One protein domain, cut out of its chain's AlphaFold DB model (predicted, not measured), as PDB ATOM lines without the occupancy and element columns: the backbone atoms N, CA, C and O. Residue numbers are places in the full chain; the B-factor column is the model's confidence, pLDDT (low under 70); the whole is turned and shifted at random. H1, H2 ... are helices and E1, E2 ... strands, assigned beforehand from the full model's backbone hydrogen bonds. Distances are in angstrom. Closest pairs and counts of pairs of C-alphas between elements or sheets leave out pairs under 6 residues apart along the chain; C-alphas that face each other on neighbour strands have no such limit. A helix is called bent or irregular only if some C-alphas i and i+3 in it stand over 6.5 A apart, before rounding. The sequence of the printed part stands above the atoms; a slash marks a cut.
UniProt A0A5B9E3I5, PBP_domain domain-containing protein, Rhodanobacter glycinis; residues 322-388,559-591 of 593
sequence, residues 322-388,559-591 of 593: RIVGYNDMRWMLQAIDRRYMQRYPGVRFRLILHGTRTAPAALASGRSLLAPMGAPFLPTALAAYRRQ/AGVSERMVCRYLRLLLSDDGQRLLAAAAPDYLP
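What this domain is: This is residues 322 to 388 and 559 to 591 of the 593 residues of the protein "PBP_domain domain-containing protein" of Rhodanobacter glycinis (UniProt A0A5B9E3I5). Short strands in the middle lie between two groups of helices: H2 and H3 side by side at one end, H1 with H4 and H5 at the other. E1 and E2 form a small parallel sheet, while E3 pairs with no named strand. The printed part has 100 residues with named elements in the order E1 H1 E2 H2 E3 H3 H4 H5, mostly helix. It is compact, with a radius of gyration of the C-alphas of 13.7 A and spans of 36 by 32 by 20 A.

How they stand to each other: E1, residues 322 to 324, and E2, residues 349 to 352, are parallel neighbours at 28 degrees; N 323 and O 350 are within hydrogen-bond range at 3.0 A. With H1, residues 327 to 343, between them in the chain, they form a strand-helix-strand unit, its crossover right-handed. H1 touches H5, residues 576 to 583, with residues 332 to 336 alone, opposite ways at a shallow tilt of 33 degrees, only just short of steep; the closest C-alphas, Met 332 and Leu 582, are 4.9 A apart. Residues 336 to 340 of H1 touch H4, residues 561 to 573, the closest C-alphas being Ile 336 and Leu 573 at 6.5 A. H2, residues 356 to 364, touches H3, residues 379 to 388, the same way at a shallow tilt of 20 degrees, closest at the C-alphas of Ala 364 and Tyr 385, 5.3 A. Every O i to N i+4 pair is within hydrogen-bond range in H3, H4 and H5, against 11 of 13 in H1 and 3 of 5 in H2.

Where its parts are: E1 begins at C-alpha 322 (125.026, 102.449, 69.956). H1 measures 24.8 A, H4 18.6 A and H3 14.2 A. H1 is irregular, C-alphas 328 and 331 being 7.5 A apart; H2 only just, C-alphas 357 and 360 being 6.8 A apart. E3 is residues 371 to 373. H5 ends at C-alpha 583 (144.510, 106.031, 82.361).

The domain as a whole: The C-alphas of Pro 345 and Thr 380, the two farthest apart, are 38.5 A from each other. Residues 389 to 558 are not printed; C-alphas 388 and 559 are 18.5 A apart across the cut. Of the links printed whole, none is long. The pLDDT is under 70 at residues 559 to 562.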
ATOM      1  N   ARG A 322     124.371 103.756  69.882       92.00
ATOM      2  CA  ARG A 322     125.026 102.449  69.956       92.00
ATOM      3  C   ARG A 322     126.513 102.566  69.654       92.00
ATOM      4  O   ARG A 322     126.906 103.129  68.631       92.00
ATOM      5  N   ILE A 323     127.323 101.934  70.496       95.12
ATOM      6  CA  ILE A 323     128.746 101.693  70.259       95.12
ATOM      7  C   ILE A 323     128.984 100.187  70.358       95.12
ATOM      8  O   ILE A 323     128.710  99.571  71.384       95.12
ATOM      9  N   VAL A 324     129.466  99.585  69.275       94.81
ATOM     10  CA  VAL A 324     129.685  98.144  69.135       94.81
ATOM     11  C   VAL A 324     131.170  97.876  68.931       94.81
ATOM     12  O   VAL A 324     131.754  98.406  67.987       94.81
ATOM     13  N   GLY A 325     131.770  97.012  69.753       95.38
ATOM     14  CA  GLY A 325     133.166  96.619  69.564       95.38
ATOM     15  C   GLY A 325     133.819  95.917  70.747       95.38
ATOM     16  O   GLY A 325     133.265  94.971  71.308       95.38
ATOM     17  N   TYR A 326     135.043  96.327  71.062       94.38
ATOM     18  CA  TYR A 326     135.936  95.601  71.955       94.38
ATOM     19  C   TYR A 326     135.523  95.667  73.431       94.38
ATOM     20  O   TYR A 326     135.298  96.744  73.974       94.38
ATOM     21  N   ASN A 327     135.432  94.501  74.073       92.06
ATOM     22  CA  ASN A 327     134.978  94.322  75.454       92.06
ATOM     23  C   ASN A 327     135.911  94.941  76.500       92.06
ATOM     24  O   ASN A 327     135.404  95.505  77.464       92.06
ATOM     25  N   ASP A 328     137.227  94.899  76.287       91.75
ATOM     26  CA  ASP A 328     138.211  95.434  77.243       91.75
ATOM     27  C   ASP A 328     138.223  96.965  77.313       91.75
ATOM     28  O   ASP A 328     138.643  97.547  78.301       91.75
ATOM     29  N   MET A 329     137.661  97.639  76.305       94.19
ATOM     30  CA  MET A 329     137.498  99.098  76.312       94.19
ATOM     31  C   MET A 329     136.267  99.559  77.102       94.19
ATOM     32  O   MET A 329     135.925 100.739  77.076       94.19
ATOM     33  N   ARG A 330     135.543  98.658  77.777       93.75
ATOM     34  CA  ARG A 330     134.282  98.995  78.448       93.75
ATOM     35  C   ARG A 330     134.439 100.120  79.460       93.75
ATOM     36  O   ARG A 330     133.676 101.078  79.387       93.75
ATOM     37  N   TRP A 331     135.371  99.995  80.397       92.62
ATOM     38  CA  TRP A 331     135.469 100.934  81.514       92.62
ATOM     39  C   TRP A 331     135.949 102.313  81.062       92.62
ATOM     40  O   TRP A 331     135.327 103.309  81.434       92.62
ATOM     41  N   MET A 332     136.947 102.381  80.171       94.38
ATOM     42  CA  MET A 332     137.369 103.655  79.574       94.38
ATOM     43  C   MET A 332     136.231 104.316  78.788       94.38
ATOM     44  O   MET A 332     135.955 105.496  78.976       94.38
ATOM     45  N   LEU A 333     135.487 103.560  77.968       96.25
ATOM     46  CA  LEU A 333     134.380 104.122  77.194       96.25
ATOM     47  C   LEU A 333     133.244 104.571  78.110       96.25
ATOM     48  O   LEU A 333     132.659 105.611  77.862       96.25
ATOM     49  N   GLN A 334     132.968 103.862  79.206       95.94
ATOM     50  CA  GLN A 334     132.005 104.323  80.209       95.94
ATOM     51  C   GLN A 334     132.446 105.627  80.879       95.94
ATOM     52  O   GLN A 334     131.602 106.483  81.140       95.94
ATOM     53  N   ALA A 335     133.740 105.794  81.168       95.25
ATOM     54  CA  ALA A 335     134.266 107.034  81.733       95.25
ATOM     55  C   ALA A 335     134.104 108.210  80.756       95.25
ATOM     56  O   ALA A 335     133.580 109.261  81.134       95.25
ATOM     57  N   ILE A 336     134.452 107.994  79.486       96.88
ATOM     58  CA  ILE A 336     134.294 108.982  78.414       96.88
ATOM     59  C   ILE A 336     132.818 109.286  78.144       96.88
ATOM     60  O   ILE A 336     132.441 110.453  78.065       96.88
ATOM     61  N   ASP A 337     131.960 108.267  78.074       96.50
ATOM     62  CA  ASP A 337     130.517 108.414  77.882       96.50
ATOM     63  C   ASP A 337     129.910 109.246  79.014       96.50
ATOM     64  O   ASP A 337     129.150 110.174  78.744       96.50
ATOM     65  N   ARG A 338     130.264 108.973  80.280       96.00
ATOM     66  CA  ARG A 338     129.805 109.774  81.431       96.00
ATOM     67  C   ARG A 338     130.208 111.236  81.282       96.00
ATOM     68  O   ARG A 338     129.352 112.109  81.421       96.00
ATOM     69  N   ARG A 339     131.473 111.505  80.946       96.12
ATOM     70  CA  ARG A 339     131.966 112.874  80.743       96.12
ATOM     71  C   ARG A 339     131.265 113.568  79.573       96.12
ATOM     72  O   ARG A 339     130.902 114.739  79.666       96.12
ATOM     73  N   TYR A 340     131.010 112.842  78.488       95.62
ATOM     74  CA  TYR A 340     130.278 113.360  77.337       95.62
ATOM     75  C   TYR A 340     128.826 113.697  77.700       95.62
ATOM     76  O   TYR A 340     128.341 114.770  77.349       95.62
ATOM     77  N   MET A 341     128.131 112.809  78.416       95.06
ATOM     78  CA  MET A 341     126.735 113.007  78.832       95.06
ATOM     79  C   MET A 341     126.581 114.164  79.827       95.06
ATOM     80  O   MET A 341     125.591 114.881  79.758       95.06
ATOM     81  N   GLN A 342     127.575 114.415  80.686       94.25
ATOM     82  CA  GLN A 342     127.602 115.611  81.542       94.25
ATOM     83  C   GLN A 342     127.627 116.902  80.711       94.25
ATOM     84  O   GLN A 342     126.911 117.853  81.014       94.25
ATOM     85  N   ARG A 343     128.408 116.927  79.621       93.25
ATOM     86  CA  ARG A 343     128.472 118.077  78.704       93.25
ATOM     87  C   ARG A 343     127.257 118.175  77.774       93.25
ATOM     88  O   ARG A 343     126.944 119.259  77.285       93.25
ATOM     89  N   TYR A 344     126.586 117.054  77.512       89.88
ATOM     90  CA  TYR A 344     125.451 116.949  76.595       89.88
ATOM     91  C   TYR A 344     124.320 116.087  77.199       89.88
ATOM     92  O   TYR A 344     124.139 114.944  76.771       89.88
ATOM     93  N   PRO A 345     123.508 116.631  78.132       83.75
ATOM     94  CA  PRO A 345     122.538 115.856  78.927       83.75
ATOM     95  C   PRO A 345     121.446 115.126  78.128       83.75
ATOM     96  O   PRO A 345     120.833 114.187  78.624       83.75
ATOM     97  N   GLY A 346     121.191 115.538  76.881       83.19
ATOM     98  CA  GLY A 346     120.225 114.883  75.988       83.19
ATOM     99  C   GLY A 346     120.761 113.645  75.259       83.19
ATOM    100  O   GLY A 346     120.011 112.993  74.534       83.19
ATOM    101  N   VAL A 347     122.049 113.327  75.401       89.19
ATOM    102  CA  VAL A 347     122.680 112.175  74.750       89.19
ATOM    103  C   VAL A 347     122.765 111.021  75.736       89.19
ATOM    104  O   VAL A 347     123.111 111.205  76.896       89.19
ATOM    105  N   ARG A 348     122.489 109.807  75.260       92.25
ATOM    106  CA  ARG A 348     122.736 108.565  76.002       92.25
ATOM    107  C   ARG A 348     123.498 107.598  75.123       92.25
ATOM    108  O   ARG A 348     123.277 107.580  73.915       92.25
ATOM    109  N   PHE A 349     124.340 106.770  75.727       94.50
ATOM    110  CA  PHE A 349     125.107 105.746  75.021       94.50
ATOM    111  C   PHE A 349     124.694 104.340  75.443       94.50
ATOM    112  O   PHE A 349     124.302 104.091  76.585       94.50
ATOM    113  N   ARG A 350     124.796 103.397  74.505       95.25
ATOM    114  CA  ARG A 350     124.659 101.963  74.756       95.25
ATOM    115  C   ARG A 350     125.876 101.229  74.210       95.25
ATOM    116  O   ARG A 350     126.020 101.060  72.999       95.25
ATOM    117  N   LEU A 351     126.704 100.736  75.126       95.81
ATOM    118  CA  LEU A 351     127.879  99.926  74.819       95.81
ATOM    119  C   LEU A 351     127.495  98.451  74.616       95.81
ATOM    120  O   LEU A 351     126.991  97.794  75.526       95.81
ATOM    121  N   ILE A 352     127.769  97.924  73.425       94.31
ATOM    122  CA  ILE A 352     127.550  96.530  73.016       94.31
ATOM    123  C   ILE A 352     128.915  95.945  72.662       94.31
ATOM    124  O   ILE A 352     129.329  95.878  71.503       94.31
ATOM    125  N   LEU A 353     129.660  95.592  73.702       93.81
ATOM    126  CA  LEU A 353     131.067  95.245  73.586       93.81
ATOM    127  C   LEU A 353     131.257  93.737  73.781       93.81
ATOM    128  O   LEU A 353     131.549  93.287  74.886       93.81
ATOM    129  N   HIS A 354     131.022  92.962  72.719       88.50
ATOM    130  CA  HIS A 354     131.182  91.498  72.704       88.50
ATOM    131  C   HIS A 354     132.529  91.046  72.116       88.50
ATOM    132  O   HIS A 354     132.806  89.850  72.058       88.50
ATOM    133  N   GLY A 355     133.355  91.987  71.651       84.88
ATOM    134  CA  GLY A 355     134.644  91.709  71.029       84.88
ATOM    135  C   GLY A 355     134.834  92.435  69.698       84.88
ATOM    136  O   GLY A 355     133.914  92.987  69.096       84.88
ATOM    137  N   THR A 356     136.069  92.416  69.208       87.25
ATOM    138  CA  THR A 356     136.493  93.177  68.021       87.25
ATOM    139  C   THR A 356     135.809  92.734  66.723       87.25
ATOM    140  O   THR A 356     135.555  93.553  65.845       87.25
ATOM    141  N   ARG A 357     135.444  91.451  66.589       85.81
ATOM    142  CA  ARG A 357     134.903  90.878  65.338       85.81
ATOM    143  C   ARG A 357     133.560  91.471  64.900       85.81
ATOM    144  O   ARG A 357     133.271  91.499  63.707       85.81
ATOM    145  N   THR A 358     132.739  91.956  65.832       87.06
ATOM    146  CA  THR A 358     131.409  92.506  65.513       87.06
ATOM    147  C   THR A 358     131.451  93.972  65.079       87.06
ATOM    148  O   THR A 358     130.511  94.451  64.440       87.06
ATOM    149  N   ALA A 359     132.528  94.689  65.411       93.31
ATOM    150  CA  ALA A 359     132.641  96.130  65.202       93.31
ATOM    151  C   ALA A 359     132.657  96.538  63.713       93.31
ATOM    152  O   ALA A 359     131.886  97.431  63.351       93.31
ATOM    153  N   PRO A 360     133.431  95.882  62.813       94.06
ATOM    154  CA  PRO A 360     133.519  96.290  61.410       94.06
ATOM    155  C   PRO A 360     132.169  96.288  60.695       94.06
ATOM    156  O   PRO A 360     131.800  97.276  60.066       94.06
ATOM    157  N   ALA A 361     131.391  95.210  60.838       88.94
ATOM    158  CA  ALA A 361     130.078  95.094  60.208       88.94
ATOM    159  C   ALA A 361     129.050  96.053  60.833       88.94
ATOM    160  O   ALA A 361     128.186  96.594  60.136       88.94
ATOM    161  N   ALA A 362     129.120  96.291  62.147       90.31
ATOM    162  CA  ALA A 362     128.257  97.262  62.816       90.31
ATOM    163  C   ALA A 362     128.549  98.697  62.345       90.31
ATOM    164  O   ALA A 362     127.613  99.430  62.025       90.31
ATOM    165  N   LEU A 363     129.829  99.059  62.202       92.25
ATOM    166  CA  LEU A 363     130.248 100.344  61.644       92.25
ATOM    167  C   LEU A 363     129.846 100.469  60.167       92.25
ATOM    168  O   LEU A 363     129.245 101.472  59.783       92.25
ATOM    169  N   ALA A 364     130.098  99.439  59.348       87.38
ATOM    170  CA  ALA A 364     129.775  99.402  57.915       87.38
ATOM    171  C   ALA A 364     128.269  99.495  57.623       87.38
ATOM    172  O   ALA A 364     127.863 100.060  56.606       87.38
ATOM    173  N   SER A 365     127.434  99.008  58.538       80.75
ATOM    174  CA  SER A 365     125.973  99.111  58.445       80.75
ATOM    175  C   SER A 365     125.391 100.355  59.110       80.75
ATOM    176  O   SER A 365     124.180 100.513  59.075       80.75
ATOM    177  N   GLY A 366     126.210 101.212  59.727       82.31
ATOM    178  CA  GLY A 366     125.746 102.410  60.436       82.31
ATOM    179  C   GLY A 366     125.027 102.127  61.761       82.31
ATOM    180  O   GLY A 366     124.574 103.057  62.408       82.31
ATOM    181  N   ARG A 367     124.969 100.864  62.208       84.44
ATOM    182  CA  ARG A 367     124.357 100.452  63.488       84.44
ATOM    183  C   ARG A 367     125.201 100.796  64.717       84.44
ATOM    184  O   ARG A 367     124.780 100.514  65.839       84.44
ATOM    185  N   SER A 368     126.413 101.301  64.501       90.56
ATOM    186  CA  SER A 368     127.346 101.751  65.528       90.56
ATOM    187  C   SER A 368     127.877 103.127  65.152       90.56
ATOM    188  O   SER A 368     128.248 103.333  63.995       90.56
ATOM    189  N   LEU A 369     127.939 104.042  66.120       90.00
ATOM    190  CA  LEU A 369     128.532 105.372  65.951       90.00
ATOM    191  C   LEU A 369     130.015 105.275  65.564       90.00
ATOM    192  O   LEU A 369     130.472 105.926  64.628       90.00
ATOM    193  N   LEU A 370     130.747 104.443  66.299       93.62
ATOM    194  CA  LEU A 370     132.173 104.185  66.151       93.62
ATOM    195  C   LEU A 370     132.463 102.712  66.483       93.62
ATOM    196  O   LEU A 370     131.590 102.010  66.997       93.62
ATOM    197  N   ALA A 371     133.655 102.222  66.162       95.94
ATOM    198  CA  ALA A 371     134.083 100.845  66.400       95.94
ATOM    199  C   ALA A 371     135.361 100.817  67.255       95.94
ATOM    200  O   ALA A 371     136.456 100.988  66.710       95.94
ATOM    201  N   PRO A 372     135.236 100.592  68.575       96.88
ATOM    202  CA  PRO A 372     136.362 100.342  69.469       96.88
ATOM    203  C   PRO A 372     136.992  98.982  69.178       96.88
ATOM    204  O   PRO A 372     136.282  97.983  69.026       96.88
ATOM    205  N   MET A 373     138.317  98.939  69.094       94.69
ATOM    206  CA  MET A 373     139.073  97.794  68.600       94.69
ATOM    207  C   MET A 373     140.398  97.625  69.351       94.69
ATOM    208  O   MET A 373     141.207  98.542  69.371       94.69
ATOM    209  N   GLY A 374     140.676  96.422  69.864       90.56
ATOM    210  CA  GLY A 374     142.000  96.050  70.403       90.56
ATOM    211  C   GLY A 374     143.012  95.574  69.352       90.56
ATOM    212  O   GLY A 374     144.138  95.208  69.669       90.56
ATOM    213  N   ALA A 375     142.606  95.521  68.084       87.81
ATOM    214  CA  ALA A 375     143.464  95.142  66.968       87.81
ATOM    215  C   ALA A 375     142.968  95.802  65.675       87.81
ATOM    216  O   ALA A 375     141.779  96.125  65.578       87.81
ATOM    217  N   PRO A 376     143.822  95.973  64.654       88.81
ATOM    218  CA  PRO A 376     143.372  96.477  63.366       88.81
ATOM    219  C   PRO A 376     142.270  95.604  62.744       88.81
ATOM    220  O   PRO A 376     142.187  94.399  62.997       88.81
ATOM    221  N   PHE A 377     141.427  96.198  61.891       90.69
ATOM    222  CA  PHE A 377     140.481  95.424  61.079       90.69
ATOM    223  C   PHE A 377     141.228  94.351  60.281       90.69
ATOM    224  O   PHE A 377     142.229  94.638  59.626       90.69
ATOM    225  N   LEU A 378     140.701  93.123  60.289       86.75
ATOM    226  CA  LEU A 378     141.210  92.066  59.418       86.75
ATOM    227  C   LEU A 378     141.073  92.489  57.947       86.75
ATOM    228  O   LEU A 378     140.069  93.122  57.611       86.75
ATOM    229  N   PRO A 379     141.996  92.089  57.053       88.19
ATOM    230  CA  PRO A 379     141.904  92.416  55.628       88.19
ATOM    231  C   PRO A 379     140.551  92.049  55.006       88.19
ATOM    232  O   PRO A 379     139.963  92.847  54.280       88.19
ATOM    233  N   THR A 380     139.992  90.891  55.368       89.88
ATOM    234  CA  THR A 380     138.667  90.436  54.917       89.88
ATOM    235  C   THR A 380     137.533  91.327  55.428       89.88
ATOM    236  O   THR A 380     136.642  91.698  54.665       89.88
ATOM    237  N   ALA A 381     137.578  91.728  56.702       91.38
ATOM    238  CA  ALA A 381     136.604  92.638  57.297       91.38
ATOM    239  C   ALA A 381     136.711  94.055  56.711       91.38
ATOM    240  O   ALA A 381     135.692  94.701  56.474       91.38
ATOM    241  N   LEU A 382     137.929  94.524  56.428       92.25
ATOM    242  CA  LEU A 382     138.183  95.805  55.773       92.25
ATOM    243  C   LEU A 382     137.700  95.799  54.316       92.25
ATOM    244  O   LEU A 382     137.078  96.766  53.880       92.25
ATOM    245  N   ALA A 383     137.921  94.710  53.577       92.69
ATOM    246  CA  ALA A 383     137.390  94.536  52.228       92.69
ATOM    247  C   ALA A 383     135.853  94.514  52.231       92.69
ATOM    248  O   ALA A 383     135.225  95.221  51.445       92.69
ATOM    249  N   ALA A 384     135.233  93.773  53.158       88.06
ATOM    250  CA  ALA A 384     133.781  93.761  53.327       88.06
ATOM    251  C   ALA A 384     133.226  95.150  53.686       88.06
ATOM    252  O   ALA A 384     132.238  95.585  53.096       88.06
ATOM    253  N   TYR A 385     133.899  95.874  54.587       90.69
ATOM    254  CA  TYR A 385     133.572  97.259  54.914       90.69
ATOM    255  C   TYR A 385     133.620  98.146  53.664       90.69
ATOM    256  O   TYR A 385     132.649  98.836  53.371       90.69
ATOM    257  N   ARG A 386     134.715  98.104  52.892       89.69
ATOM    258  CA  ARG A 386     134.891  98.929  51.684       89.69
ATOM    259  C   ARG A 386     133.837  98.626  50.625       89.69
ATOM    260  O   ARG A 386     133.267  99.563  50.081       89.69
ATOM    261  N   ARG A 387     133.503  97.351  50.399       86.50
ATOM    262  CA  ARG A 387     132.407  96.964  49.492       86.50
ATOM    263  C   ARG A 387     131.064  97.561  49.910       86.50
ATOM    264  O   ARG A 387     130.275  97.939  49.058       86.50
ATOM    265  N   GLN A 388     130.801  97.647  51.214       81.56
ATOM    266  CA  GLN A 388     129.540  98.177  51.730       81.56
ATOM    267  C   GLN A 388     129.500  99.712  51.788       81.56
ATOM    268  O   GLN A 388     128.438 100.309  51.625       81.56
ATOM    269  N   ALA A 559     128.728 114.973  55.305       46.59
ATOM    270  CA  ALA A 559     128.212 116.132  56.045       46.59
ATOM    271  C   ALA A 559     126.904 115.847  56.827       46.59
ATOM    272  O   ALA A 559     125.870 115.555  56.219       46.59
ATOM    273  N   GLY A 560     126.916 115.940  58.170       55.22
ATOM    274  CA  GLY A 560     125.711 115.672  58.978       55.22
ATOM    275  C   GLY A 560     125.826 115.787  60.510       55.22
ATOM    276  O   GLY A 560     126.867 116.110  61.071       55.22
ATOM    277  N   VAL A 561     124.718 115.520  61.218       50.81
ATOM    278  CA  VAL A 561     124.633 115.601  62.698       50.81
ATOM    279  C   VAL A 561     125.481 114.522  63.385       50.81
ATOM    280  O   VAL A 561     126.168 114.815  64.364       50.81
ATOM    281  N   SER A 562     125.488 113.300  62.839       63.19
ATOM    282  CA  SER A 562     126.315 112.189  63.336       63.19
ATOM    283  C   SER A 562     127.812 112.529  63.303       63.19
ATOM    284  O   SER A 562     128.528 112.263  64.261       63.19
ATOM    285  N   GLU A 563     128.275 113.238  62.269       71.19
ATOM    286  CA  GLU A 563     129.664 113.700  62.159       71.19
ATOM    287  C   GLU A 563     130.053 114.663  63.287       71.19
ATOM    288  O   GLU A 563     131.079 114.467  63.933       71.19
ATOM    289  N   ARG A 564     129.222 115.670  63.597       79.88
ATOM    290  CA  ARG A 564     129.519 116.610  64.697       79.88
ATOM    291  C   ARG A 564     129.614 115.898  66.044       79.88
ATOM    292  O   ARG A 564     130.454 116.264  66.863       79.88
ATOM    293  N   MET A 565     128.760 114.901  66.268       84.94
ATOM    294  CA  MET A 565     128.799 114.075  67.471       84.94
ATOM    295  C   MET A 565     130.083 113.242  67.537       84.94
ATOM    296  O   MET A 565     130.776 113.290  68.549       84.94
ATOM    297  N   VAL A 566     130.435 112.539  66.454       88.38
ATOM    298  CA  VAL A 566     131.675 111.752  66.363       88.38
ATOM    299  C   VAL A 566     132.899 112.632  66.615       88.38
ATOM    300  O   VAL A 566     133.732 112.289  67.448       88.38
ATOM    301  N   CYS A 567     132.991 113.795  65.967       88.62
ATOM    302  CA  CYS A 567     134.119 114.709  66.138       88.62
ATOM    303  C   CYS A 567     134.237 115.227  67.577       88.62
ATOM    304  O   CYS A 567     135.339 115.297  68.112       88.62
ATOM    305  N   ARG A 568     133.119 115.571  68.230       91.69
ATOM    306  CA  ARG A 568     133.127 115.985  69.645       91.69
ATOM    307  C   ARG A 568     133.540 114.844  70.568       91.69
ATOM    308  O   ARG A 568     134.295 115.084  71.502       91.69
ATOM    309  N   TYR A 569     133.066 113.630  70.297       94.12
ATOM    310  CA  TYR A 569     133.419 112.449  71.080       94.12
ATOM    311  C   TYR A 569     134.914 112.145  70.967       94.12
ATOM    312  O   TYR A 569     135.580 111.986  71.981       94.12
ATOM    313  N   LEU A 570     135.461 112.142  69.747       94.69
ATOM    314  CA  LEU A 570     136.892 111.930  69.512       94.69
ATOM    315  C   LEU A 570     137.751 113.041  70.126       94.69
ATOM    316  O   LEU A 570     138.776 112.738  70.721       94.69
ATOM    317  N   ARG A 571     137.325 114.308  70.040       95.06
ATOM    318  CA  ARG A 571     138.022 115.422  70.706       95.06
ATOM    319  C   ARG A 571     138.059 115.267  72.219       95.06
ATOM    320  O   ARG A 571     139.069 115.599  72.813       95.06
ATOM    321  N   LEU A 572     136.973 114.794  72.830       95.75
ATOM    322  CA  LEU A 572     136.962 114.497  74.260       95.75
ATOM    323  C   LEU A 572     137.872 113.308  74.580       95.75
ATOM    324  O   LEU A 572     138.639 113.380  75.520       95.75
ATOM    325  N   LEU A 573     137.794 112.227  73.804       95.75
ATOM    326  CA  LEU A 573     138.596 111.022  74.022       95.75
ATOM    327  C   LEU A 573     140.108 111.293  73.930       95.75
ATOM    328  O   LEU A 573     140.883 110.704  74.678       95.75
ATOM    329  N   LEU A 574     140.513 112.163  73.005       95.88
ATOM    330  CA  LEU A 574     141.911 112.501  72.732       95.88
ATOM    331  C   LEU A 574     142.408 113.742  73.489       95.88
ATOM    332  O   LEU A 574     143.567 114.102  73.327       95.88
ATOM    333  N   SER A 575     141.563 114.425  74.266       96.25
ATOM    334  CA  SER A 575     142.026 115.538  75.102       96.25
ATOM    335  C   SER A 575     142.750 115.023  76.343       96.25
ATOM    336  O   SER A 575     142.522 113.888  76.761       96.25
ATOM    337  N   ASP A 576     143.523 115.886  77.004       95.75
ATOM    338  CA  ASP A 576     144.193 115.565  78.274       95.75
ATOM    339  C   ASP A 576     143.209 115.022  79.317       95.75
ATOM    340  O   ASP A 576     143.507 114.112  80.084       95.75
ATOM    341  N   ASP A 577     141.996 115.571  79.334       94.88
ATOM    342  CA  ASP A 577     140.923 115.113  80.205       94.88
ATOM    343  C   ASP A 577     140.451 113.694  79.862       94.88
ATOM    344  O   ASP A 577     140.288 112.865  80.756       94.88
ATOM    345  N   GLY A 578     140.278 113.385  78.574       95.19
ATOM    346  CA  GLY A 578     139.949 112.035  78.124       95.19
ATOM    347  C   GLY A 578     141.064 111.029  78.386       95.19
ATOM    348  O   GLY A 578     140.786 109.926  78.852       95.19
ATOM    349  N   GLN A 579     142.318 111.417  78.145       96.00
ATOM    350  CA  GLN A 579     143.486 110.572  78.391       96.00
ATOM    351  C   GLN A 579     143.665 110.282  79.888       96.00
ATOM    352  O   GLN A 579     143.872 109.127  80.252       96.00
ATOM    353  N   ARG A 580     143.448 111.266  80.777       94.50
ATOM    354  CA  ARG A 580     143.407 111.034  82.235       94.50
ATOM    355  C   ARG A 580     142.287 110.080  82.652       94.50
ATOM    356  O   ARG A 580     142.507 109.198  83.475       94.50
ATOM    357  N   LEU A 581     141.085 110.242  82.093       93.75
ATOM    358  CA  LEU A 581     139.954 109.350  82.381       93.75
ATOM    359  C   LEU A 581     140.215 107.912  81.923       93.75
ATOM    360  O   LEU A 581     139.756 106.977  82.577       93.75
ATOM    361  N   LEU A 582     140.910 107.746  80.799       91.75
ATOM    362  CA  LEU A 582     141.300 106.443  80.281       91.75
ATOM    363  C   LEU A 582     142.368 105.796  81.162       91.75
ATOM    364  O   LEU A 582     142.193 104.641  81.529       91.75
ATOM    365  N   ALA A 583     143.421 106.534  81.524       89.38
ATOM    366  CA  ALA A 583     144.510 106.031  82.361       89.38
ATOM    367  C   ALA A 583     144.035 105.601  83.761       89.38
ATOM    368  O   ALA A 583     144.615 104.710  84.366       89.38
ATOM    369  N   ALA A 584     142.954 106.206  84.267       89.69
ATOM    370  CA  ALA A 584     142.319 105.820  85.528       89.69
ATOM    371  C   ALA A 584     141.327 104.644  85.399       89.69
ATOM    372  O   ALA A 584     140.694 104.260  86.387       89.69
ATOM    373  N   ALA A 585     141.102 104.115  84.191       87.12
ATOM    374  CA  ALA A 585     140.135 103.056  83.937       87.12
ATOM    375  C   ALA A 585     140.818 101.697  83.744       87.12
ATOM    376  O   ALA A 585     141.710 101.543  82.918       87.12
ATOM    377  N   ALA A 586     140.294 100.680  84.429       77.44
ATOM    378  CA  ALA A 586     140.770  99.312  84.282       77.44
ATOM    379  C   ALA A 586     140.457  98.710  82.888       77.44
ATOM    380  O   ALA A 586     139.437  99.058  82.278       77.44
ATOM    381  N   PRO A 587     141.242  97.725  82.424       75.19
ATOM    382  CA  PRO A 587     142.582  97.392  82.918       75.19
ATOM    383  C   PRO A 587     143.563  98.481  82.463       75.19
ATOM    384  O   PRO A 587     143.415  98.944  81.338       75.19
ATOM    385  N   ASP A 588     144.496  98.901  83.320       84.19
ATOM    386  CA  ASP A 588     145.284 100.149  83.231       84.19
ATOM    387  C   ASP A 588     146.035 100.342  81.893       84.19
ATOM    388  O   ASP A 588     147.242 100.123  81.763       84.19
ATOM    389  N   TYR A 589     145.293 100.737  80.858       92.06
ATOM    390  CA  TYR A 589     145.802 101.041  79.530       92.06
ATOM    391  C   TYR A 589     146.555 102.362  79.572       92.06
ATOM    392  O   TYR A 589     146.094 103.342  80.160       92.06
ATOM    393  N   LEU A 590     147.709 102.396  78.914       94.56
ATOM    394  CA  LEU A 590     148.596 103.546  78.980       94.56
ATOM    395  C   LEU A 590     148.097 104.671  78.040       94.56
ATOM    396  O   LEU A 590     147.701 104.390  76.900       94.56
ATOM    397  N   PRO A 591     148.084 105.939  78.498       94.88
ATOM    398  CA  PRO A 591     147.662 107.082  77.687       94.88
ATOM    399  C   PRO A 591     148.668 107.367  76.565       94.88
ATOM    400  O   PRO A 591     149.813 106.936  76.632       94.88
TER     401      PRO A 591